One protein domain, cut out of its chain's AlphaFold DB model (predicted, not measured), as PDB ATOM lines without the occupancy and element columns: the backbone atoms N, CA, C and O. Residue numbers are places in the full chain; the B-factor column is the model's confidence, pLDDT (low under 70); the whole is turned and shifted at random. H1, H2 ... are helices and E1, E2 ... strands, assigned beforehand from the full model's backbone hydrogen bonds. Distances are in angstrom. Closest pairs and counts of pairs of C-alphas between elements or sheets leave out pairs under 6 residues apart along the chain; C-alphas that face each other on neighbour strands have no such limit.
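AT A GLANCE: This is residues 510 to 686 of the 805 residues of the protein "TGc domain-containing protein" of Latescibacteria bacterium DG_63 (UniProt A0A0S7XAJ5). Two small barrel-like lobes sit end to end, joined by the long strand E7 and, beside it, E13 running on into E14. In one lobe E14, E1, E2, E3, E4, E5, E6 and part of E7 ring a nearly closed barrel; in the other, the rest of E7 with E8 to E13 makes a looser one, open between E11 and E12. The printed part has 177 residues, mostly strand: H1, then E1 to E14 in one branched, strongly twisted sheet whose neighbours are antiparallel. It is only just compact, close to loose, with a radius of gyration of the C-alphas of 18.7 A, and elongated, spanning 60 by 33 by 33 A.

HOW THE PARTS SIT: Start at E7, residues 578 to 593. On one side of it look for E6, residues 563 to 572, with N 582 and O 569 2.9 A apart, and E8, residues 611 to 615, with N 614 and O 590 2.8 A apart. On the other side are E14, residues 681 to 685, with N 683 and O 581 2.8 A apart, and E13, residues 672 to 679, with N 589 and O 675 2.8 A apart. E13 runs on into E14 at 27 degrees. From E14 go to E1, residues 518 to 521, where N 521 and O 684 are 2.8 A apart. E1, E2 at 527 to 533, E3 at 536 to 541 and E4 at 545 to 549 form a meander, each strand the antiparallel neighbour of the one before; N 531 and O 538 are 2.9 A apart. The closest C-alphas of E4 and E5, residues 558 to 560, are those of Phe 549 and Cys 560, 4.3 A apart. E5 to E11 form a second meander, through E9 at 620 to 627, E10 at 630 to 635 and E11 at 640 to 643; N 632 and O 625 are 2.8 A apart. E12, residues 660 to 666, is a hairpin with E13, with N 678 and O 661 2.8 A apart, and is apart from E11. H1, residues 510 to 513, only grazes the sheet and is too short for an O i to N i+4 pair.

IN THESE COORDINATES: Find C-alpha 578 at (335.231, 369.876, 391.431); E7 runs 43.2 A to C-alpha 593 at (375.714, 384.711, 394.517). E6 measures 24.9 A and bends by 51 degrees at residue 566; E9 measures 21.1 A. E14 ends at C-alpha 685, (338.685, 365.027, 386.768).

THE WHOLE: The C-alphas farthest apart, Asp 511 and Asp 600, are 60.6 A apart. The printed part has no cut; the links E7 to E8 and E11 to E12 are long. Residues 510 and 593 to 598 have pLDDT under 70.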
ATOM      1  N   GLU A 510     334.249 358.726 404.740       58.72
ATOM      2  CA  GLU A 510     334.095 358.837 403.272       58.72
ATOM      3  C   GLU A 510     333.115 359.933 402.825       58.72
ATOM      4  O   GLU A 510     333.395 360.644 401.860       58.72
ATOM      5  N   ASP A 511     331.996 360.123 403.531       73.25
ATOM      6  CA  ASP A 511     330.949 361.079 403.140       73.25
ATOM      7  C   ASP A 511     331.428 362.546 403.127       73.25
ATOM      8  O   ASP A 511     330.910 363.353 402.350       73.25
ATOM      9  N   LYS A 512     332.451 362.873 403.930       83.50
ATOM     10  CA  LYS A 512     333.133 364.180 403.955       83.50
ATOM     11  C   LYS A 512     333.953 364.408 402.685       83.50
ATOM     12  O   LYS A 512     333.924 365.494 402.115       83.50
ATOM     13  N   TYR A 513     334.672 363.380 402.235       89.38
ATOM     14  CA  TYR A 513     335.587 363.469 401.096       89.38
ATOM     15  C   TYR A 513     334.935 363.113 399.755       89.38
ATOM     16  O   TYR A 513     335.517 363.380 398.705       89.38
ATOM     17  N   ARG A 514     333.725 362.540 399.769       89.00
ATOM     18  CA  ARG A 514     333.001 361.976 398.615       89.00
ATOM     19  C   ARG A 514     332.944 362.880 397.381       89.00
ATOM     20  O   ARG A 514     332.909 362.369 396.265       89.00
ATOM     21  N   GLU A 515     332.929 364.206 397.541       89.94
ATOM     22  CA  GLU A 515     332.933 365.112 396.385       89.94
ATOM     23  C   GLU A 515     334.292 365.239 395.681       89.94
ATOM     24  O   GLU A 515     334.312 365.631 394.517       89.94
ATOM     25  N   TYR A 516     335.396 364.861 396.329       93.19
ATOM     26  CA  TYR A 516     336.761 364.888 395.789       93.19
ATOM     27  C   TYR A 516     337.190 363.541 395.194       93.19
ATOM     28  O   TYR A 516     337.999 363.522 394.271       93.19
ATOM     29  N   LEU A 517     336.631 362.422 395.669       93.00
ATOM     30  CA  LEU A 517     337.071 361.071 395.292       93.00
ATOM     31  C   LEU A 517     336.914 360.763 393.789       93.00
ATOM     32  O   LEU A 517     336.027 361.293 393.109       93.00
ATOM     33  N   GLY A 518     337.749 359.850 393.291       92.38
ATOM     34  CA  GLY A 518     337.710 359.325 391.925       92.38
ATOM     35  C   GLY A 518     338.990 359.575 391.127       92.38
ATOM     36  O   GLY A 518     340.020 359.976 391.665       92.38
ATOM     37  N   SER A 519     338.915 359.305 389.826       94.94
ATOM     38  CA  SER A 519     340.028 359.431 388.880       94.94
ATOM     39  C   SER A 519     340.284 360.883 388.461       94.94
ATOM     40  O   SER A 519     339.337 361.643 388.250       94.94
ATOM     41  N   TYR A 520     341.551 361.242 388.259       94.75
ATOM     42  CA  TYR A 520     342.016 362.520 387.716       94.75
ATOM     43  C   TYR A 520     343.150 362.255 386.716       94.75
ATOM     44  O   TYR A 520     344.174 361.672 387.060       94.75
ATOM     45  N   THR A 521     342.969 362.660 385.462       92.31
ATOM     46  CA  THR A 521     343.916 362.370 384.377       92.31
ATOM     47  C   THR A 521     344.923 363.507 384.199       92.31
ATOM     48  O   THR A 521     344.543 364.667 384.013       92.31
ATOM     49  N   ALA A 522     346.209 363.162 384.213       89.69
ATOM     50  CA  ALA A 522     347.327 364.051 383.923       89.69
ATOM     51  C   ALA A 522     347.376 364.448 382.428       89.69
ATOM     52  O   ALA A 522     346.827 363.739 381.581       89.69
ATOM     53  N   PRO A 523     348.087 365.526 382.040       79.00
ATOM     54  CA  PRO A 523     348.138 365.980 380.644       79.00
ATOM     55  C   PRO A 523     348.740 364.987 379.628       79.00
ATOM     56  O   PRO A 523     348.575 365.198 378.425       79.00
ATOM     57  N   GLY A 524     349.434 363.936 380.085       76.94
ATOM     58  CA  GLY A 524     349.973 362.841 379.265       76.94
ATOM     59  C   GLY A 524     349.065 361.607 379.173       76.94
ATOM     60  O   GLY A 524     349.226 360.812 378.247       76.94
ATOM     61  N   GLY A 525     348.065 361.485 380.054       80.31
ATOM     62  CA  GLY A 525     347.102 360.379 380.095       80.31
ATOM     63  C   GLY A 525     347.150 359.508 381.356       80.31
ATOM     64  O   GLY A 525     346.273 358.667 381.525       80.31
ATOM     65  N   GLU A 526     348.126 359.707 382.244       87.56
ATOM     66  CA  GLU A 526     348.274 358.978 383.507       87.56
ATOM     67  C   GLU A 526     347.105 359.275 384.462       87.56
ATOM     68  O   GLU A 526     346.708 360.430 384.623       87.56
ATOM     69  N   ILE A 527     346.548 358.245 385.107       90.56
ATOM     70  CA  ILE A 527     345.319 358.357 385.909       90.56
ATOM     71  C   ILE A 527     345.664 358.307 387.397       90.56
ATOM     72  O   ILE A 527     345.881 357.237 387.956       90.56
ATOM     73  N   PHE A 528     345.678 359.468 388.040       93.94
ATOM     74  CA  PHE A 528     345.838 359.611 389.485       93.94
ATOM     75  C   PHE A 528     344.485 359.349 390.152       93.94
ATOM     76  O   PHE A 528     343.440 359.705 389.595       93.94
ATOM     77  N   LYS A 529     344.465 358.737 391.337       94.19
ATOM     78  CA  LYS A 529     343.209 358.365 392.005       94.19
ATOM     79  C   LYS A 529     343.123 358.966 393.402       94.19
ATOM     80  O   LYS A 529     343.874 358.600 394.299       94.19
ATOM     81  N   VAL A 530     342.155 359.860 393.589       95.19
ATOM     82  CA  VAL A 530     341.808 360.417 394.900       95.19
ATOM     83  C   VAL A 530     340.909 359.418 395.628       95.19
ATOM     84  O   VAL A 530     339.849 359.032 395.124       95.19
ATOM     85  N   LEU A 531     341.343 358.988 396.806       93.44
ATOM     86  CA  LEU A 531     340.704 357.969 397.637       93.44
ATOM     87  C   LEU A 531     340.763 358.363 399.124       93.44
ATOM     88  O   LEU A 531     341.318 359.400 399.480       93.44
ATOM     89  N   VAL A 532     340.176 357.538 399.992       89.94
ATOM     90  CA  VAL A 532     340.335 357.654 401.449       89.94
ATOM     91  C   VAL A 532     341.204 356.494 401.921       89.94
ATOM     92  O   VAL A 532     340.891 355.341 401.628       89.94
ATOM     93  N   GLN A 533     342.283 356.783 402.650       85.25
ATOM     94  CA  GLN A 533     343.091 355.768 403.333       85.25
ATOM     95  C   GLN A 533     343.255 356.189 404.795       85.25
ATOM     96  O   GLN A 533     343.560 357.344 405.076       85.25
ATOM     97  N   ASN A 534     343.013 355.264 405.729       78.00
ATOM     98  CA  ASN A 534     343.237 355.458 407.170       78.00
ATOM     99  C   ASN A 534     342.600 356.743 407.759       78.00
ATOM    100  O   ASN A 534     343.114 357.344 408.693       78.00
ATOM    101  N   GLY A 535     341.450 357.155 407.209       79.00
ATOM    102  CA  GLY A 535     340.676 358.324 407.646       79.00
ATOM    103  C   GLY A 535     341.028 359.651 406.957       79.00
ATOM    104  O   GLY A 535     340.229 360.590 407.042       79.00
ATOM    105  N   ALA A 536     342.153 359.719 406.240       86.00
ATOM    106  CA  ALA A 536     342.620 360.893 405.500       86.00
ATOM    107  C   ALA A 536     342.254 360.832 404.005       86.00
ATOM    108  O   ALA A 536     342.043 359.753 403.441       86.00
ATOM    109  N   LEU A 537     342.217 361.997 403.351       91.94
ATOM    110  CA  LEU A 537     342.226 362.079 401.890       91.94
ATOM    111  C   LEU A 537     343.613 361.655 401.387       91.94
ATOM    112  O   LEU A 537     344.624 362.093 401.936       91.94
ATOM    113  N   ALA A 538     343.677 360.827 400.347       92.38
ATOM    114  CA  ALA A 538     344.941 360.393 399.768       92.38
ATOM    115  C   ALA A 538     344.903 360.350 398.234       92.38
ATOM    116  O   ALA A 538     343.850 360.129 397.630       92.38
ATOM    117  N   VAL A 539     346.067 360.549 397.612       92.69
ATOM    118  CA  VAL A 539     346.275 360.468 396.161       92.69
ATOM    119  C   VAL A 539     347.177 359.277 395.856       92.69
ATOM    120  O   VAL A 539     348.325 359.228 396.286       92.69
ATOM    121  N   ASP A 540     346.640 358.329 395.100       91.06
ATOM    122  CA  ASP A 540     347.355 357.202 394.501       91.06
ATOM    123  C   ASP A 540     347.998 357.658 393.178       91.06
ATOM    124  O   ASP A 540     347.306 358.121 392.258       91.06
ATOM    125  N   ILE A 541     349.335 357.598 393.135       87.50
ATOM    126  CA  ILE A 541     350.196 357.970 392.010       87.50
ATOM    127  C   ILE A 541     350.654 356.678 391.309       87.50
ATOM    128  O   ILE A 541     351.448 355.928 391.894       87.50
ATOM    129  N   PRO A 542     350.227 356.429 390.052       81.19
ATOM    130  CA  PRO A 542     350.496 355.183 389.338       81.19
ATOM    131  C   PRO A 542     351.964 354.748 389.344       81.19
ATOM    132  O   PRO A 542     352.869 355.542 389.071       81.19
ATOM    133  N   ASP A 543     352.165 353.465 389.659       76.69
ATOM    134  CA  ASP A 543     353.455 352.766 389.757       76.69
ATOM    135  C   ASP A 543     354.490 353.412 390.707       76.69
ATOM    136  O   ASP A 543     355.679 353.079 390.658       76.69
ATOM    137  N   GLN A 544     354.063 354.329 391.587       78.12
ATOM    138  CA  GLN A 544     354.950 355.109 392.456       78.12
ATOM    139  C   GLN A 544     354.602 354.983 393.940       78.12
ATOM    140  O   GLN A 544     355.386 354.381 394.675       78.12
ATOM    141  N   MET A 545     353.494 355.574 394.396       84.50
ATOM    142  CA  MET A 545     353.156 355.684 395.823       84.50
ATOM    143  C   MET A 545     351.727 356.186 396.053       84.50
ATOM    144  O   MET A 545     351.171 356.881 395.206       84.50
ATOM    145  N   VAL A 546     351.174 355.926 397.240       87.00
ATOM    146  CA  VAL A 546     349.996 356.636 397.758       87.00
ATOM    147  C   VAL A 546     350.455 357.694 398.770       87.00
ATOM    148  O   VAL A 546     351.286 357.397 399.625       87.00
ATOM    149  N   ILE A 547     349.928 358.918 398.682       87.56
ATOM    150  CA  ILE A 547     350.282 360.058 399.548       87.56
ATOM    151  C   ILE A 547     349.043 360.543 400.305       87.56
ATOM    152  O   ILE A 547     348.029 360.834 399.670       87.56
ATOM    153  N   ALA A 548     349.116 360.669 401.636       89.56
ATOM    154  CA  ALA A 548     348.045 361.242 402.452       89.56
ATOM    155  C   ALA A 548     348.170 362.766 402.598       89.56
ATOM    156  O   ALA A 548     349.267 363.327 402.647       89.56
ATOM    157  N   PHE A 549     347.021 363.425 402.726       90.38
ATOM    158  CA  PHE A 549     346.897 364.868 402.888       90.38
ATOM    159  C   PHE A 549     346.176 365.205 404.196       90.38
ATOM    160  O   PHE A 549     345.288 364.477 404.652       90.38
ATOM    161  N   ASN A 550     346.576 366.321 404.796       89.62
ATOM    162  CA  ASN A 550     345.855 366.952 405.891       89.62
ATOM    163  C   ASN A 550     344.531 367.545 405.397       89.62
ATOM    164  O   ASN A 550     344.350 367.789 404.204       89.62
ATOM    165  N   ASP A 551     343.617 367.795 406.334       87.56
ATOM    166  CA  ASP A 551     342.417 368.584 406.057       87.56
ATOM    167  C   ASP A 551     342.775 369.978 405.510       87.56
ATOM    168  O   ASP A 551     343.846 370.507 405.824       87.56
ATOM    169  N   PRO A 552     341.894 370.585 404.695       85.12
ATOM    170  CA  PRO A 552     342.193 371.857 404.066       85.12
ATOM    171  C   PRO A 552     342.274 372.975 405.105       85.12
ATOM    172  O   PRO A 552     341.415 373.085 405.983       85.12
ATOM    173  N   HIS A 553     343.266 373.848 404.945       81.56
ATOM    174  CA  HIS A 553     343.276 375.147 405.617       81.56
ATOM    175  C   HIS A 553     342.122 376.039 405.120       81.56
ATOM    176  O   HIS A 553     341.468 375.728 404.123       81.56
ATOM    177  N   ASP A 554     341.890 377.176 405.788       72.12
ATOM    178  CA  ASP A 554     340.799 378.122 405.479       72.12
ATOM    179  C   ASP A 554     340.773 378.604 404.008       72.12
ATOM    180  O   ASP A 554     339.723 378.995 403.498       72.12
ATOM    181  N   GLU A 555     341.911 378.541 403.311       77.50
ATOM    182  CA  GLU A 555     342.080 378.900 401.893       77.50
ATOM    183  C   GLU A 555     341.725 377.759 400.913       77.50
ATOM    184  O   GLU A 555     341.676 377.966 399.703       77.50
ATOM    185  N   GLY A 556     341.441 376.550 401.413       85.38
ATOM    186  CA  GLY A 556     341.105 375.367 400.612       85.38
ATOM    187  C   GLY A 556     342.298 374.500 400.190       85.38
ATOM    188  O   GLY A 556     342.093 373.499 399.499       85.38
ATOM    189  N   LEU A 557     343.517 374.856 400.612       90.94
ATOM    190  CA  LEU A 557     344.756 374.121 400.333       90.94
ATOM    191  C   LEU A 557     344.901 372.897 401.250       90.94
ATOM    192  O   LEU A 557     344.853 373.027 402.475       90.94
ATOM    193  N   TRP A 558     345.121 371.722 400.657       93.31
ATOM    194  CA  TRP A 558     345.359 370.457 401.358       93.31
ATOM    195  C   TRP A 558     346.859 370.148 401.319       93.31
ATOM    196  O   TRP A 558     347.383 369.763 400.272       93.31
ATOM    197  N   TYR A 559     347.566 370.302 402.438       90.56
ATOM    198  CA  TYR A 559     349.001 369.999 402.508       90.56
ATOM    199  C   TYR A 559     349.256 368.498 402.675       90.56
ATOM    200  O   TYR A 559     348.561 367.814 403.429       90.56
ATOM    201  N   CYS A 560     350.264 367.981 401.976       89.25
ATOM    202  CA  CYS A 560     350.732 366.606 402.108       89.25
ATOM    203  C   CYS A 560     351.264 366.357 403.527       89.25
ATOM    204  O   CYS A 560     352.022 367.164 404.067       89.25
ATOM    205  N   LYS A 561     350.915 365.210 404.117       84.94
ATOM    206  CA  LYS A 561     351.400 364.824 405.451       84.94
ATOM    207  C   LYS A 561     352.908 364.571 405.504       84.94
ATOM    208  O   LYS A 561     353.514 364.762 406.548       84.94
ATOM    209  N   LEU A 562     353.507 364.166 404.383       77.50
ATOM    210  CA  LEU A 562     354.945 363.894 404.269       77.50
ATOM    211  C   LEU A 562     355.783 365.169 404.074       77.50
ATOM    212  O   LEU A 562     356.988 365.146 404.301       77.50
ATOM    213  N   SER A 563     355.190 366.267 403.586       78.56
ATOM    214  CA  SER A 563     355.900 367.537 403.402       78.56
ATOM    215  C   SER A 563     354.955 368.698 403.097       78.56
ATOM    216  O   SER A 563     354.151 368.629 402.169       78.56
ATOM    217  N   ASN A 564     355.161 369.834 403.766       77.62
ATOM    218  CA  ASN A 564     354.532 371.108 403.406       77.62
ATOM    219  C   ASN A 564     354.952 371.639 402.016       77.62
ATOM    220  O   ASN A 564     354.281 372.520 401.482       77.62
ATOM    221  N   ARG A 565     356.018 371.096 401.405       83.56
ATOM    222  CA  ARG A 565     356.440 371.421 400.030       83.56
ATOM    223  C   ARG A 565     355.548 370.798 398.948       83.56
ATOM    224  O   ARG A 565     355.743 371.103 397.777       83.56
ATOM    225  N   LEU A 566     354.580 369.952 399.309       88.75
ATOM    226  CA  LEU A 566     353.615 369.364 398.378       88.75
ATOM    227  C   LEU A 566     352.186 369.637 398.869       88.75
ATOM    228  O   LEU A 566     351.851 369.315 400.009       88.75
ATOM    229  N   TYR A 567     351.320 370.195 398.025       92.19
ATOM    230  CA  TYR A 567     349.902 370.393 398.356       92.19
ATOM    231  C   TYR A 567     348.991 370.232 397.139       92.19
ATOM    232  O   TYR A 567     349.441 370.311 395.994       92.19
ATOM    233  N   ILE A 568     347.704 369.985 397.392       94.50
ATOM    234  CA  ILE A 568     346.664 369.977 396.360       94.50
ATOM    235  C   ILE A 568     345.570 371.007 396.636       94.50
ATOM    236  O   ILE A 568     345.211 371.279 397.782       94.50
ATOM    237  N   GLU A 569     344.991 371.521 395.557       94.50
ATOM    238  CA  GLU A 569     343.719 372.242 395.571       94.50
ATOM    239  C   GLU A 569     342.751 371.659 394.528       94.50
ATOM    240  O   GLU A 569     343.148 370.959 393.591       94.50
ATOM    241  N   PHE A 570     341.457 371.937 394.695       95.06
ATOM    242  CA  PHE A 570     340.391 371.369 393.870       95.06
ATOM    243  C   PHE A 570     339.563 372.462 393.189       95.06
ATOM    244  O   PHE A 570     338.624 373.018 393.766       95.06
ATOM    245  N   VAL A 571     339.880 372.724 391.922       94.06
ATOM    246  CA  VAL A 571     339.213 373.733 391.093       94.06
ATOM    247  C   VAL A 571     337.779 373.301 390.795       94.06
ATOM    248  O   VAL A 571     337.521 372.190 390.310       94.06
ATOM    249  N   ARG A 572     336.832 374.207 391.044       92.31
ATOM    250  CA  ARG A 572     335.402 374.019 390.777       92.31
ATOM    251  C   ARG A 572     334.984 374.750 389.504       92.31
ATOM    252  O   ARG A 572     335.453 375.849 389.234       92.31
ATOM    253  N   ASN A 573     334.071 374.150 388.748       89.19
ATOM    254  CA  ASN A 573     333.433 374.789 387.594       89.19
ATOM    255  C   ASN A 573     332.248 375.687 388.003       89.19
ATOM    256  O   ASN A 573     331.834 375.693 389.162       89.19
ATOM    257  N   ASP A 574     331.640 376.376 387.030       87.38
ATOM    258  CA  ASP A 574     330.474 377.264 387.214       87.38
ATOM    259  C   ASP A 574     329.267 376.604 387.918       87.38
ATOM    260  O   ASP A 574     328.410 377.288 388.474       87.38
ATOM    261  N   ALA A 575     329.185 375.268 387.905       85.62
ATOM    262  CA  ALA A 575     328.155 374.488 388.592       85.62
ATOM    263  C   ALA A 575     328.561 374.061 390.023       85.62
ATOM    264  O   ALA A 575     327.894 373.216 390.625       85.62
ATOM    265  N   GLY A 576     329.664 374.597 390.557       87.19
ATOM    266  CA  GLY A 576     330.198 374.326 391.896       87.19
ATOM    267  C   GLY A 576     330.873 372.959 392.068       87.19
ATOM    268  O   GLY A 576     331.336 372.641 393.166       87.19
ATOM    269  N   LYS A 577     330.945 372.139 391.011       89.75
ATOM    270  CA  LYS A 577     331.532 370.794 391.065       89.75
ATOM    271  C   LYS A 577     333.037 370.850 390.832       89.75
ATOM    272  O   LYS A 577     333.478 371.476 389.871       89.75
ATOM    273  N   VAL A 578     333.797 370.121 391.650       92.88
ATOM    274  CA  VAL A 578     335.231 369.876 391.431       92.88
ATOM    275  C   VAL A 578     335.440 369.224 390.061       92.88
ATOM    276  O   VAL A 578     334.904 368.139 389.800       92.88
ATOM    277  N   SER A 579     336.201 369.900 389.201       92.50
ATOM    278  CA  SER A 579     336.464 369.546 387.798       92.50
ATOM    279  C   SER A 579     337.943 369.304 387.487       92.50
ATOM    280  O   SER A 579     338.257 368.665 386.483       92.50
ATOM    281  N   GLU A 580     338.841 369.789 388.338       94.44
ATOM    282  CA  GLU A 580     340.291 369.633 388.227       94.44
ATOM    283  C   GLU A 580     340.897 369.584 389.637       94.44
ATOM    284  O   GLU A 580     340.369 370.191 390.568       94.44
ATOM    285  N   MET A 581     341.979 368.828 389.783       95.88
ATOM    286  CA  MET A 581     342.879 368.861 390.933       95.88
ATOM    287  C   MET A 581     344.178 369.510 390.458       95.88
ATOM    288  O   MET A 581     344.703 369.112 389.414       95.88
ATOM    289  N   GLN A 582     344.705 370.481 391.197       94.50
ATOM    290  CA  GLN A 582     346.066 370.971 390.980       94.50
ATOM    291  C   GLN A 582     346.982 370.364 392.039       94.50
ATOM    292  O   GLN A 582     346.612 370.331 393.207       94.50
ATOM    293  N   LEU A 583     348.156 369.880 391.631       92.38
ATOM    294  CA  LEU A 583     349.248 369.483 392.521       92.38
ATOM    295  C   LEU A 583     350.350 370.534 392.417       92.38
ATOM    296  O   LEU A 583     350.852 370.797 391.320       92.38
ATOM    297  N   HIS A 584     350.711 371.098 393.557       91.25
ATOM    298  CA  HIS A 584     351.731 372.121 393.715       91.25
ATOM    299  C   HIS A 584     352.953 371.496 394.386       91.25
ATOM    300  O   HIS A 584     352.826 370.826 395.412       91.25
ATOM    301  N   GLU A 585     354.124 371.695 393.786       89.75
ATOM    302  CA  GLU A 585     355.422 371.238 394.288       89.75
ATOM    303  C   GLU A 585     356.299 372.480 394.479       89.75
ATOM    304  O   GLU A 585     356.698 373.109 393.499       89.75
ATOM    305  N   LEU A 586     356.572 372.853 395.732       88.00
ATOM    306  CA  LEU A 586     357.462 373.957 396.085       88.00
ATOM    307  C   LEU A 586     358.913 373.483 395.988       88.00
ATOM    308  O   LEU A 586     359.422 372.792 396.874       88.00
ATOM    309  N   VAL A 587     359.579 373.867 394.902       87.88
ATOM    310  CA  VAL A 587     360.977 373.527 394.624       87.88
ATOM    311  C   VAL A 587     361.885 374.682 395.079       87.88
ATOM    312  O   VAL A 587     361.875 375.729 394.427       87.88
ATOM    313  N   PRO A 588     362.683 374.526 396.157       85.94
ATOM    314  CA  PRO A 588     363.619 375.552 396.612       85.94
ATOM    315  C   PRO A 588     364.932 375.542 395.819       85.94
ATOM    316  O   PRO A 588     365.542 374.492 395.599       85.94
ATOM    317  N   LEU A 589     365.415 376.731 395.451       90.12
ATOM    318  CA  LEU A 589     366.734 376.956 394.866       90.12
ATOM    319  C   LEU A 589     367.526 377.942 395.735       90.12
ATOM    320  O   LEU A 589     367.159 379.111 395.871       90.12
ATOM    321  N   GLN A 590     368.635 377.476 396.307       85.50
ATOM    322  CA  GLN A 590     369.449 378.244 397.257       85.50
ATOM    323  C   GLN A 590     370.353 379.246 396.531       85.50
ATOM    324  O   GLN A 590     371.072 378.873 395.594       85.50
ATOM    325  N   ARG A 591     370.353 380.516 396.951       87.81
ATOM    326  CA  ARG A 591     371.160 381.559 396.304       87.81
ATOM    327  C   ARG A 591     372.654 381.280 396.486       87.81
ATOM    328  O   ARG A 591     373.129 381.078 397.595       87.81
ATOM    329  N   GLN A 592     373.394 381.285 395.381       82.75
ATOM    330  CA  GLN A 592     374.845 381.068 395.359       82.75
ATOM    331  C   GLN A 592     375.613 382.393 395.363       82.75
ATOM    332  O   GLN A 592     376.629 382.535 396.037       82.75
ATOM    333  N   SER A 593     375.125 383.374 394.600       69.94
ATOM    334  CA  SER A 593     375.714 384.711 394.517       69.94
ATOM    335  C   SER A 593     374.737 385.725 393.917       69.94
ATOM    336  O   SER A 593     373.828 385.373 393.158       69.94
ATOM    337  N   GLY A 594     374.928 387.002 394.253       60.25
ATOM    338  CA  GLY A 594     374.405 388.115 393.458       60.25
ATOM    339  C   GLY A 594     375.273 388.373 392.212       60.25
ATOM    340  O   GLY A 594     376.358 387.798 392.095       60.25
ATOM    341  N   PRO A 595     374.828 389.227 391.273       55.22
ATOM    342  CA  PRO A 595     375.698 389.742 390.214       55.22
ATOM    343  C   PRO A 595     376.858 390.547 390.823       55.22
ATOM    344  O   PRO A 595     376.647 391.256 391.804       55.22
ATOM    345  N   GLU A 596     378.058 390.466 390.234       55.56
ATOM    346  CA  GLU A 596     379.245 391.183 390.739       55.56
ATOM    347  C   GLU A 596     379.012 392.704 390.776       55.56
ATOM    348  O   GLU A 596     379.214 393.327 391.813       55.56
ATOM    349  N   GLU A 597     378.480 393.267 389.686       64.12
ATOM    350  CA  GLU A 597     377.758 394.545 389.667       64.12
ATOM    351  C   GLU A 597     376.570 394.409 388.686       64.12
ATOM    352  O   GLU A 597     376.774 393.988 387.541       64.12
ATOM    353  N   PRO A 598     375.315 394.712 389.076       68.06
ATOM    354  CA  PRO A 598     374.211 394.821 388.125       68.06
ATOM    355  C   PRO A 598     374.359 396.109 387.302       68.06
ATOM    356  O   PRO A 598     374.699 397.160 387.840       68.06
ATOM    357  N   SER A 599     374.077 396.033 386.001       73.31
ATOM    358  CA  SER A 599     374.195 397.171 385.077       73.31
ATOM    359  C   SER A 599     373.318 398.367 385.491       73.31
ATOM    360  O   SER A 599     372.227 398.192 386.040       73.31
ATOM    361  N   ASP A 600     373.783 399.588 385.198       74.94
ATOM    362  CA  ASP A 600     373.138 400.861 385.577       74.94
ATOM    363  C   ASP A 600     371.677 400.991 385.098       74.94
ATOM    364  O   ASP A 600     370.899 401.743 385.686       74.94
ATOM    365  N   ASP A 601     371.290 400.268 384.044       84.19
ATOM    366  CA  ASP A 601     369.937 400.245 383.475       84.19
ATOM    367  C   ASP A 601     368.947 399.327 384.217       84.19
ATOM    368  O   ASP A 601     367.744 399.400 383.958       84.19
ATOM    369  N   VAL A 602     369.413 398.511 385.173       88.69
ATOM    370  CA  VAL A 602     368.551 397.735 386.079       88.69
ATOM    371  C   VAL A 602     368.015 398.651 387.192       88.69
ATOM    372  O   VAL A 602     368.824 399.155 387.980       88.69
ATOM    373  N   PRO A 603     366.686 398.838 387.343       91.69
ATOM    374  CA  PRO A 603     366.116 399.628 388.434       91.69
ATOM    375  C   PRO A 603     366.362 398.988 389.809       91.69
ATOM    376  O   PRO A 603     366.341 397.764 389.945       91.69
ATOM    377  N   GLU A 604     366.550 399.819 390.842       89.25
ATOM    378  CA  GLU A 604     366.913 399.388 392.208       89.25
ATOM    379  C   GLU A 604     365.988 398.301 392.780       89.25
ATOM    380  O   GLU A 604     366.451 397.393 393.462       89.25
ATOM    381  N   GLU A 605     364.691 398.353 392.467       89.75
ATOM    382  CA  GLU A 605     363.681 397.401 392.953       89.75
ATOM    383  C   GLU A 605     363.880 395.959 392.447       89.75
ATOM    384  O   GLU A 605     363.485 395.016 393.128       89.75
ATOM    385  N   PHE A 606     364.544 395.770 391.300       91.19
ATOM    386  CA  PHE A 606     364.829 394.447 390.732       91.19
ATOM    387  C   PHE A 606     366.180 393.873 391.181       91.19
ATOM    388  O   PHE A 606     366.353 392.653 391.208       91.19
ATOM    389  N   ARG A 607     367.142 394.730 391.554       89.81
ATOM    390  CA  ARG A 607     368.523 394.327 391.883       89.81
ATOM    391  C   ARG A 607     368.633 393.267 392.994       89.81
ATOM    392  O   ARG A 607     369.445 392.360 392.810       89.81
ATOM    393  N   PRO A 608     367.834 393.286 394.088       90.19
ATOM    394  CA  PRO A 608     367.914 392.272 395.141       90.19
ATOM    395  C   PRO A 608     367.670 390.840 394.660       90.19
ATOM    396  O   PRO A 608     368.262 389.921 395.225       90.19
ATOM    397  N   TYR A 609     366.841 390.655 393.628       92.06
ATOM    398  CA  TYR A 609     366.449 389.347 393.092       92.06
ATOM    399  C   TYR A 609     367.465 388.765 392.103       92.06
ATOM    400  O   TYR A 609     367.486 387.553 391.892       92.06
ATOM    401  N   LEU A 610     368.317 389.598 391.497       92.44
ATOM    402  CA  LEU A 610     369.274 389.141 390.490       92.44
ATOM    403  C   LEU A 610     370.348 388.228 391.095       92.44
ATOM    404  O   LEU A 610     370.790 388.420 392.232       92.44
ATOM    405  N   GLY A 611     370.816 387.261 390.308       92.19
ATOM    406  CA  GLY A 611     371.893 386.359 390.712       92.19
ATOM    407  C   GLY A 611     371.669 384.908 390.305       92.19
ATOM    408  O   GLY A 611     370.857 384.605 389.430       92.19
ATOM    409  N   LYS A 612     372.425 384.021 390.950       92.69
ATOM    410  CA  LYS A 612     372.470 382.577 390.694       92.69
ATOM    411  C   LYS A 612     371.802 381.809 391.833       92.69
ATOM    412  O   LYS A 612     372.091 382.073 393.001       92.69
ATOM    413  N   TYR A 613     370.959 380.843 391.487       92.31
ATOM    414  CA  TYR A 613     370.171 380.028 392.412       92.31
ATOM    415  C   TYR A 613     370.330 378.547 392.050       92.31
ATOM    416  O   TYR A 613     370.102 378.148 390.908       92.31
ATOM    417  N   LEU A 614     370.756 377.728 393.009       86.31
ATOM    418  CA  LEU A 614     371.108 376.325 392.794       86.31
ATOM    419  C   LEU A 614     369.939 375.398 393.131       86.31
ATOM    420  O   LEU A 614     369.555 375.267 394.294       86.31
ATOM    421  N   LEU A 615     369.446 374.676 392.125       86.12
ATOM    422  CA  LEU A 615     368.615 373.491 392.315       86.12
ATOM    423  C   LEU A 615     369.520 372.312 392.693       86.12
ATOM    424  O   LEU A 615     370.010 371.582 391.826       86.12
ATOM    425  N   ALA A 616     369.765 372.143 393.993       75.25
ATOM    426  CA  ALA A 616     370.754 371.199 394.520       75.25
ATOM    427  C   ALA A 616     370.524 369.743 394.070       75.25
ATOM    428  O   ALA A 616     371.481 369.056 393.711       75.25
ATOM    429  N   ALA A 617     369.266 369.297 394.002       71.12
ATOM    430  CA  ALA A 617     368.899 367.939 393.588       71.12
ATOM    431  C   ALA A 617     369.337 367.578 392.151       71.12
ATOM    432  O   ALA A 617     369.560 366.406 391.858       71.12
ATOM    433  N   LEU A 618     369.484 368.575 391.265       75.25
ATOM    434  CA  LEU A 618     369.946 368.405 389.877       75.25
ATOM    435  C   LEU A 618     371.298 369.087 389.602       75.25
ATOM    436  O   LEU A 618     371.743 369.110 388.456       75.25
ATOM    437  N   GLN A 619     371.937 369.663 390.630       74.31
ATOM    438  CA  GLN A 619     373.164 370.468 390.525       74.31
ATOM    439  C   GLN A 619     373.081 371.568 389.444       74.31
ATOM    440  O   GLN A 619     374.060 371.887 388.769       74.31
ATOM    441  N   ALA A 620     371.886 372.140 389.269       84.44
ATOM    442  CA  ALA A 620     371.556 373.043 388.173       84.44
ATOM    443  C   ALA A 620     371.459 374.495 388.659       84.44
ATOM    444  O   ALA A 620     370.661 374.815 389.539       84.44
ATOM    445  N   GLU A 621     372.270 375.378 388.080       91.00
ATOM    446  CA  GLU A 621     372.330 376.794 388.447       91.00
ATOM    447  C   GLU A 621     371.411 377.632 387.543       91.00
ATOM    448  O   GLU A 621     371.732 377.935 386.391       91.00
ATOM    449  N   PHE A 622     370.253 378.011 388.076       94.06
ATOM    450  CA  PHE A 622     369.320 378.931 387.436       94.06
ATOM    451  C   PHE A 622     369.801 380.367 387.657       94.06
ATOM    452  O   PHE A 622     370.314 380.708 388.724       94.06
ATOM    453  N   THR A 623     369.645 381.230 386.653       94.88
ATOM    454  CA  THR A 623     370.040 382.646 386.757       94.88
ATOM    455  C   THR A 623     368.815 383.540 386.654       94.88
ATOM    456  O   THR A 623     368.086 383.453 385.670       94.88
ATOM    457  N   VAL A 624     368.616 384.427 387.631       94.69
ATOM    458  CA  VAL A 624     367.618 385.504 387.567       94.69
ATOM    459  C   VAL A 624     368.280 386.740 386.966       94.69
ATOM    460  O   VAL A 624     369.283 387.240 387.487       94.69
ATOM    461  N   LEU A 625     367.712 387.228 385.866       92.81
ATOM    462  CA  LEU A 625     368.178 388.378 385.094       92.81
ATOM    463  C   LEU A 625     367.053 389.407 384.899       92.81
ATOM    464  O   LEU A 625     365.873 389.068 384.915       92.81
ATOM    465  N   TYR A 626     367.424 390.665 384.669       92.81
ATOM    466  CA  TYR A 626     366.496 391.708 384.229       92.81
ATOM    467  C   TYR A 626     366.458 391.741 382.696       92.81
ATOM    468  O   TYR A 626     367.509 391.737 382.049       92.81
ATOM    469  N   LYS A 627     365.261 391.730 382.100       88.75
ATOM    470  CA  LYS A 627     365.067 391.686 380.643       88.75
ATOM    471  C   LYS A 627     363.706 392.253 380.253       88.75
ATOM    472  O   LYS A 627     362.706 391.949 380.889       88.75
ATOM    473  N   ASP A 628     363.664 393.036 379.174       87.62
ATOM    474  CA  ASP A 628     362.433 393.574 378.571       87.62
ATOM    475  C   ASP A 628     361.472 394.234 379.596       87.62
ATOM    476  O   ASP A 628     360.255 394.080 379.515       87.62
ATOM    477  N   ASN A 629     362.041 394.987 380.548       88.25
ATOM    478  CA  ASN A 629     361.370 395.670 381.667       88.25
ATOM    479  C   ASN A 629     360.728 394.768 382.746       88.25
ATOM    480  O   ASN A 629     359.831 395.216 383.459       88.25
ATOM    481  N   GLY A 630     361.196 393.528 382.908       92.19
ATOM    482  CA  GLY A 630     360.808 392.648 384.016       92.19
ATOM    483  C   GLY A 630     361.930 391.703 384.453       92.19
ATOM    484  O   GLY A 630     363.058 391.778 383.957       92.19
ATOM    485  N   LEU A 631     361.620 390.800 385.385       95.00
ATOM    486  CA  LEU A 631     362.494 389.668 385.696       95.00
ATOM    487  C   LEU A 631     362.316 388.553 384.659       95.00
ATOM    488  O   LEU A 631     361.240 388.356 384.094       95.00
ATOM    489  N   ALA A 632     363.378 387.789 384.440       95.50
ATOM    490  CA  ALA A 632     363.348 386.541 383.700       95.50
ATOM    491  C   ALA A 632     364.325 385.536 384.321       95.50
ATOM    492  O   ALA A 632     365.333 385.919 384.918       95.50
ATOM    493  N   ILE A 633     364.037 384.249 384.157       95.56
ATOM    494  CA  ILE A 633     364.863 383.142 384.638       95.56
ATOM    495  C   ILE A 633     365.470 382.429 383.435       95.56
ATOM    496  O   ILE A 633     364.755 382.030 382.517       95.56
ATOM    497  N   TYR A 634     366.789 382.248 383.436       95.00
ATOM    498  CA  TYR A 634     367.452 381.297 382.551       95.00
ATOM    499  C   TYR A 634     367.420 379.900 383.181       95.00
ATOM    500  O   TYR A 634     367.972 379.696 384.266       95.00
ATOM    501  N   ASP A 635     366.785 378.962 382.479       92.69
ATOM    502  CA  ASP A 635     366.748 377.538 382.813       92.69
ATOM    503  C   ASP A 635     367.921 376.833 382.099       92.69
ATOM    504  O   ASP A 635     367.950 376.798 380.864       92.69
ATOM    505  N   PRO A 636     368.903 376.265 382.825       90.94
ATOM    506  CA  PRO A 636     370.054 375.597 382.217       90.94
ATOM    507  C   PRO A 636     369.739 374.194 381.660       90.94
ATOM    508  O   PRO A 636     370.523 373.677 380.858       90.94
ATOM    509  N   LEU A 637     368.630 373.576 382.079       87.50
ATOM    510  CA  LEU A 637     368.212 372.221 381.711       87.50
ATOM    511  C   LEU A 637     367.552 372.226 380.327       87.50
ATOM    512  O   LEU A 637     367.991 371.504 379.429       87.50
ATOM    513  N   GLU A 638     366.552 373.090 380.142       88.44
ATOM    514  CA  GLU A 638     365.859 373.283 378.858       88.44
ATOM    515  C   GLU A 638     366.545 374.351 377.974       88.44
ATOM    516  O   GLU A 638     366.268 374.445 376.778       88.44
ATOM    517  N   LYS A 639     367.512 375.108 378.527       91.81
ATOM    518  CA  LYS A 639     368.327 376.147 377.850       91.81
ATOM    519  C   LYS A 639     367.503 377.317 377.311       91.81
ATOM    520  O   LYS A 639     367.838 377.928 376.293       91.81
ATOM    521  N   THR A 640     366.421 377.631 378.011       93.38
ATOM    522  CA  THR A 640     365.456 378.680 377.682       93.38
ATOM    523  C   THR A 640     365.590 379.871 378.632       93.38
ATOM    524  O   THR A 640     366.276 379.828 379.651       93.38
ATOM    525  N   THR A 641     364.946 380.985 378.287       94.56
ATOM    526  CA  THR A 641     364.750 382.112 379.205       94.56
ATOM    527  C   THR A 641     363.261 382.355 379.328       94.56
ATOM    528  O   THR A 641     362.638 382.697 378.327       94.56
ATOM    529  N   VAL A 642     362.728 382.183 380.534       93.94
ATOM    530  CA  VAL A 642     361.310 382.337 380.861       93.94
ATOM    531  C   VAL A 642     361.106 383.701 381.514       93.94
ATOM    532  O   VAL A 642     361.773 384.018 382.500       93.94
ATOM    533  N   ARG A 643     360.224 384.537 380.967       95.44
ATOM    534  CA  ARG A 643     359.847 385.825 381.572       95.44
ATOM    535  C   ARG A 643     358.953 385.597 382.786       95.44
ATOM    536  O   ARG A 643     358.130 384.682 382.791       95.44
ATOM    537  N   LEU A 644     359.065 386.493 383.758       95.81
ATOM    538  CA  LEU A 644     358.141 386.599 384.877       95.81
ATOM    539  C   LEU A 644     357.211 387.801 384.681       95.81
ATOM    540  O   LEU A 644     357.642 388.888 384.285       95.81
ATOM    541  N   GLN A 645     355.932 387.599 384.971       94.56
ATOM    542  CA  GLN A 645     354.937 388.656 385.104       94.56
ATOM    543  C   GLN A 645     355.178 389.423 386.422       94.56
ATOM    544  O   GLN A 645     355.784 388.863 387.340       94.56
ATOM    545  N   PRO A 646     354.739 390.693 386.549       91.25
ATOM    546  CA  PRO A 646     354.806 391.420 387.818       91.25
ATOM    547  C   PRO A 646     354.130 390.636 388.956       91.25
ATOM    548  O   PRO A 646     353.157 389.929 388.686       91.25
ATOM    549  N   PRO A 647     354.613 390.759 390.204       93.44
ATOM    550  CA  PRO A 647     354.128 389.942 391.304       93.44
ATOM    551  C   PRO A 647     352.675 390.258 391.667       93.44
ATOM    552  O   PRO A 647     352.225 391.403 391.553       93.44
ATOM    553  N   ASP A 648     351.970 389.237 392.146       91.56
ATOM    554  CA  ASP A 648     350.650 389.375 392.756       91.56
ATOM    555  C   ASP A 648     350.705 390.025 394.157       91.56
ATOM    556  O   ASP A 648     351.758 390.446 394.648       91.56
ATOM    557  N   GLU A 649     349.550 390.126 394.822       90.31
ATOM    558  CA  GLU A 649     349.443 390.708 396.168       90.31
ATOM    559  C   GLU A 649     350.116 389.876 397.277       90.31
ATOM    560  O   GLU A 649     350.394 390.412 398.351       90.31
ATOM    561  N   ASN A 650     350.459 388.614 396.994       86.69
ATOM    562  CA  ASN A 650     351.209 387.712 397.873       86.69
ATOM    563  C   ASN A 650     352.721 387.707 397.558       86.69
ATOM    564  O   ASN A 650     353.503 387.070 398.263       86.69
ATOM    565  N   GLY A 651     353.156 388.430 396.518       90.56
ATOM    566  CA  GLY A 651     354.547 388.490 396.067       90.56
ATOM    567  C   GLY A 651     354.952 387.393 395.074       90.56
ATOM    568  O   GLY A 651     356.144 387.270 394.783       90.56
ATOM    569  N   GLY A 652     353.997 386.612 394.560       93.81
ATOM    570  CA  GLY A 652     354.219 385.537 393.595       93.81
ATOM    571  C   GLY A 652     354.357 386.056 392.164       93.81
ATOM    572  O   GLY A 652     353.464 386.718 391.638       93.81
ATOM    573  N   TRP A 653     355.477 385.742 391.515       95.56
ATOM    574  CA  TRP A 653     355.780 386.122 390.134       95.56
ATOM    575  C   TRP A 653     355.390 384.982 389.184       95.56
ATOM    576  O   TRP A 653     356.110 383.990 389.069       95.56
ATOM    577  N   LEU A 654     354.249 385.099 388.505       95.25
ATOM    578  CA  LEU A 654     353.762 384.077 387.571       95.25
ATOM    579  C   LEU A 654     354.602 384.046 386.279       95.25
ATOM    580  O   LEU A 654     354.930 385.099 385.730       95.25
ATOM    581  N   ASP A 655     354.936 382.866 385.756       93.75
ATOM    582  CA  ASP A 655     355.676 382.756 384.489       93.75
ATOM    583  C   ASP A 655     354.848 383.143 383.239       93.75
ATOM    584  O   ASP A 655     353.620 383.248 383.276       93.75
ATOM    585  N   GLU A 656     355.511 383.358 382.095       92.19
ATOM    586  CA  GLU A 656     354.839 383.721 380.829       92.19
ATOM    587  C   GLU A 656     353.947 382.618 380.229       92.19
ATOM    588  O   GLU A 656     353.179 382.881 379.302       92.19
ATOM    589  N   PHE A 657     354.006 381.398 380.767       89.31
ATOM    590  CA  PHE A 657     353.148 380.278 380.378       89.31
ATOM    591  C   PHE A 657     351.927 380.122 381.297       89.31
ATOM    592  O   PHE A 657     351.043 379.319 380.996       89.31
ATOM    593  N   ASN A 658     351.848 380.906 382.380       88.56
ATOM    594  CA  ASN A 658     350.880 380.779 383.470       88.56
ATOM    595  C   ASN A 658     350.904 379.374 384.114       88.56
ATOM    596  O   ASN A 658     349.855 378.817 384.450       88.56
ATOM    597  N   LYS A 659     352.101 378.775 384.224       87.94
ATOM    598  CA  LYS A 659     352.299 377.399 384.708       87.94
ATOM    599  C   LYS A 659     352.908 377.329 386.110       87.94
ATOM    600  O   LYS A 659     352.460 376.499 386.895       87.94
ATOM    601  N   ASN A 660     353.949 378.108 386.390       92.94
ATOM    602  CA  ASN A 660     354.654 378.091 387.673       92.94
ATOM    603  C   ASN A 660     354.670 379.498 388.292       92.94
ATOM    604  O   ASN A 660     354.817 380.485 387.564       92.94
ATOM    605  N   THR A 661     354.582 379.580 389.620       94.69
ATOM    606  CA  THR A 661     354.659 380.844 390.374       94.69
ATOM    607  C   THR A 661     355.967 380.901 391.152       94.69
ATOM    608  O   THR A 661     356.329 379.950 391.841       94.69
ATOM    609  N   ILE A 662     356.711 381.998 391.019       96.06
ATOM    610  CA  ILE A 662     358.044 382.146 391.600       96.06
ATOM    611  C   ILE A 662     357.975 383.071 392.819       96.06
ATOM    612  O   ILE A 662     357.530 384.213 392.719       96.06
ATOM    613  N   PHE A 663     358.471 382.591 393.955       95.19
ATOM    614  CA  PHE A 663     358.599 383.339 395.205       95.19
ATOM    615  C   PHE A 663     360.079 383.511 395.575       95.19
ATOM    616  O   PHE A 663     360.942 382.770 395.103       95.19
ATOM    617  N   PHE A 664     360.383 384.489 396.429       93.31
ATOM    618  CA  PHE A 664     361.750 384.792 396.858       93.31
ATOM    619  C   PHE A 664     361.820 384.995 398.373       93.31
ATOM    620  O   PHE A 664     361.304 385.989 398.897       93.31
ATOM    621  N   ASP A 665     362.495 384.074 399.054       90.00
ATOM    622  CA  ASP A 665     362.577 384.033 400.513       90.00
ATOM    623  C   ASP A 665     363.597 385.043 401.032       90.00
ATOM    624  O   ASP A 665     364.648 385.265 400.418       90.00
ATOM    625  N   LYS A 666     363.292 385.631 402.191       87.44
ATOM    626  CA  LYS A 666     364.100 386.667 402.837       87.44
ATOM    627  C   LYS A 666     364.525 386.245 404.234       87.44
ATOM    628  O   LYS A 666     363.756 385.602 404.942       87.44
ATOM    629  N   ASP A 667     365.730 386.645 404.625       79.75
ATOM    630  CA  ASP A 667     366.164 386.594 406.024       79.75
ATOM    631  C   ASP A 667     365.536 387.719 406.874       79.75
ATOM    632  O   ASP A 667     364.834 388.598 406.363       79.75
ATOM    633  N   ASP A 668     365.824 387.706 408.180       77.88
ATOM    634  CA  ASP A 668     365.389 388.723 409.152       77.88
ATOM    635  C   ASP A 668     365.864 390.156 408.815       77.88
ATOM    636  O   ASP A 668     365.318 391.132 409.335       77.88
ATOM    637  N   GLU A 669     366.884 390.304 407.959       80.44
ATOM    638  CA  GLU A 669     367.417 391.592 407.495       80.44
ATOM    639  C   GLU A 669     366.788 392.047 406.159       80.44
ATOM    640  O   GLU A 669     366.916 393.211 405.771       80.44
ATOM    641  N   GLY A 670     366.047 391.161 405.481       83.19
ATOM    642  CA  GLY A 670     365.341 391.405 404.224       83.19
ATOM    643  C   GLY A 670     366.103 391.002 402.954       83.19
ATOM    644  O   GLY A 670     365.610 391.281 401.853       83.19
ATOM    645  N   ASN A 671     367.272 390.362 403.061       85.25
ATOM    646  CA  ASN A 671     368.062 389.927 401.905       85.25
ATOM    647  C   ASN A 671     367.459 388.664 401.277       85.25
ATOM    648  O   ASN A 671     367.064 387.750 401.994       85.25
ATOM    649  N   ILE A 672     367.442 388.570 399.939       89.25
ATOM    650  CA  ILE A 672     366.987 387.351 399.247       89.25
ATOM    651  C   ILE A 672     367.987 386.208 399.487       89.25
ATOM    652  O   ILE A 672     369.145 386.325 399.071       89.25
ATOM    653  N   GLN A 673     367.526 385.113 400.098       86.00
ATOM    654  CA  GLN A 673     368.318 383.913 400.414       86.00
ATOM    655  C   GLN A 673     368.008 382.728 399.485       86.00
ATOM    656  O   GLN A 673     368.910 381.980 399.109       86.00
ATOM    657  N   ALA A 674     366.756 382.581 399.049       89.56
ATOM    658  CA  ALA A 674     366.339 381.516 398.139       89.56
ATOM    659  C   ALA A 674     365.292 382.003 397.128       89.56
ATOM    660  O   ALA A 674     364.667 383.052 397.297       89.56
ATOM    661  N   MET A 675     365.110 381.217 396.071       93.50
ATOM    662  CA  MET A 675     364.015 381.337 395.113       93.50
ATOM    663  C   MET A 675     363.222 380.030 395.148       93.50
ATOM    664  O   MET A 675     363.800 378.968 394.927       93.50
ATOM    665  N   ASN A 676     361.919 380.098 395.404       92.25
ATOM    666  CA  ASN A 676     361.025 378.944 395.341       92.25
ATOM    667  C   ASN A 676     360.234 378.976 394.035       92.25
ATOM    668  O   ASN A 676     359.690 380.014 393.664       92.25
ATOM    669  N   ILE A 677     360.147 377.835 393.357       93.00
ATOM    670  CA  ILE A 677     359.259 377.640 392.211       93.00
ATOM    671  C   ILE A 677     358.094 376.770 392.684       93.00
ATOM    672  O   ILE A 677     358.301 375.594 392.974       93.00
ATOM    673  N   ASP A 678     356.882 377.323 392.741       92.81
ATOM    674  CA  ASP A 678     355.649 376.534 392.802       92.81
ATOM    675  C   ASP A 678     355.389 375.935 391.415       92.81
ATOM    676  O   ASP A 678     354.966 376.624 390.479       92.81
ATOM    677  N   ALA A 679     355.702 374.650 391.268       91.12
ATOM    678  CA  ALA A 679     355.592 373.922 390.017       91.12
ATOM    679  C   ALA A 679     354.216 373.255 389.873       91.12
ATOM    680  O   ALA A 679     354.068 372.040 390.024       91.12
ATOM    681  N   THR A 680     353.200 374.034 389.504       90.25
ATOM    682  CA  THR A 680     351.826 373.530 389.401       90.25
ATOM    683  C   THR A 680     351.640 372.515 388.258       90.25
ATOM    684  O   THR A 680     352.095 372.711 387.119       90.25
ATOM    685  N   ASN A 681     350.940 371.417 388.555       90.12
ATOM    686  CA  ASN A 681     350.522 370.373 387.617       90.12
ATOM    687  C   ASN A 681     348.998 370.182 387.708       90.12
ATOM    688  O   ASN A 681     348.462 369.949 388.787       90.12
ATOM    689  N   ARG A 682     348.298 370.266 386.570       91.62
ATOM    690  CA  ARG A 682     346.826 370.243 386.490       91.62
ATOM    691  C   ARG A 682     346.310 368.877 386.033       91.62
ATOM    692  O   ARG A 682     346.692 368.410 384.958       91.62
ATOM    693  N   PHE A 683     345.427 368.263 386.818       93.50
ATOM    694  CA  PHE A 683     344.848 366.941 386.568       93.50
ATOM    695  C   PHE A 683     343.337 367.065 386.395       93.50
ATOM    696  O   PHE A 683     342.604 367.411 387.325       93.50
ATOM    697  N   ARG A 684     342.842 366.770 385.193       92.88
ATOM    698  CA  ARG A 684     341.422 366.924 384.875       92.88
ATOM    699  C   ARG A 684     340.620 365.770 385.462       92.88
ATOM    700  O   ARG A 684     340.978 364.614 385.256       92.88
ATOM    701  N   ARG A 685     339.515 366.065 386.151       93.69
ATOM    702  CA  ARG A 685     338.685 365.027 386.768       93.69
ATOM    703  C   ARG A 685     338.077 364.085 385.726       93.69
ATOM    704  O   ARG A 685     337.598 364.519 384.677       93.69
ATOM    705  N   GLY A 686     338.054 362.810 386.087       92.12
ATOM    706  CA  GLY A 686     337.618 361.688 385.275       92.12
ATOM    707  C   GLY A 686     338.758 361.060 384.475       92.12
ATOM    708  O   GLY A 686     339.877 361.573 384.412       92.12
TER     709      GLY A 686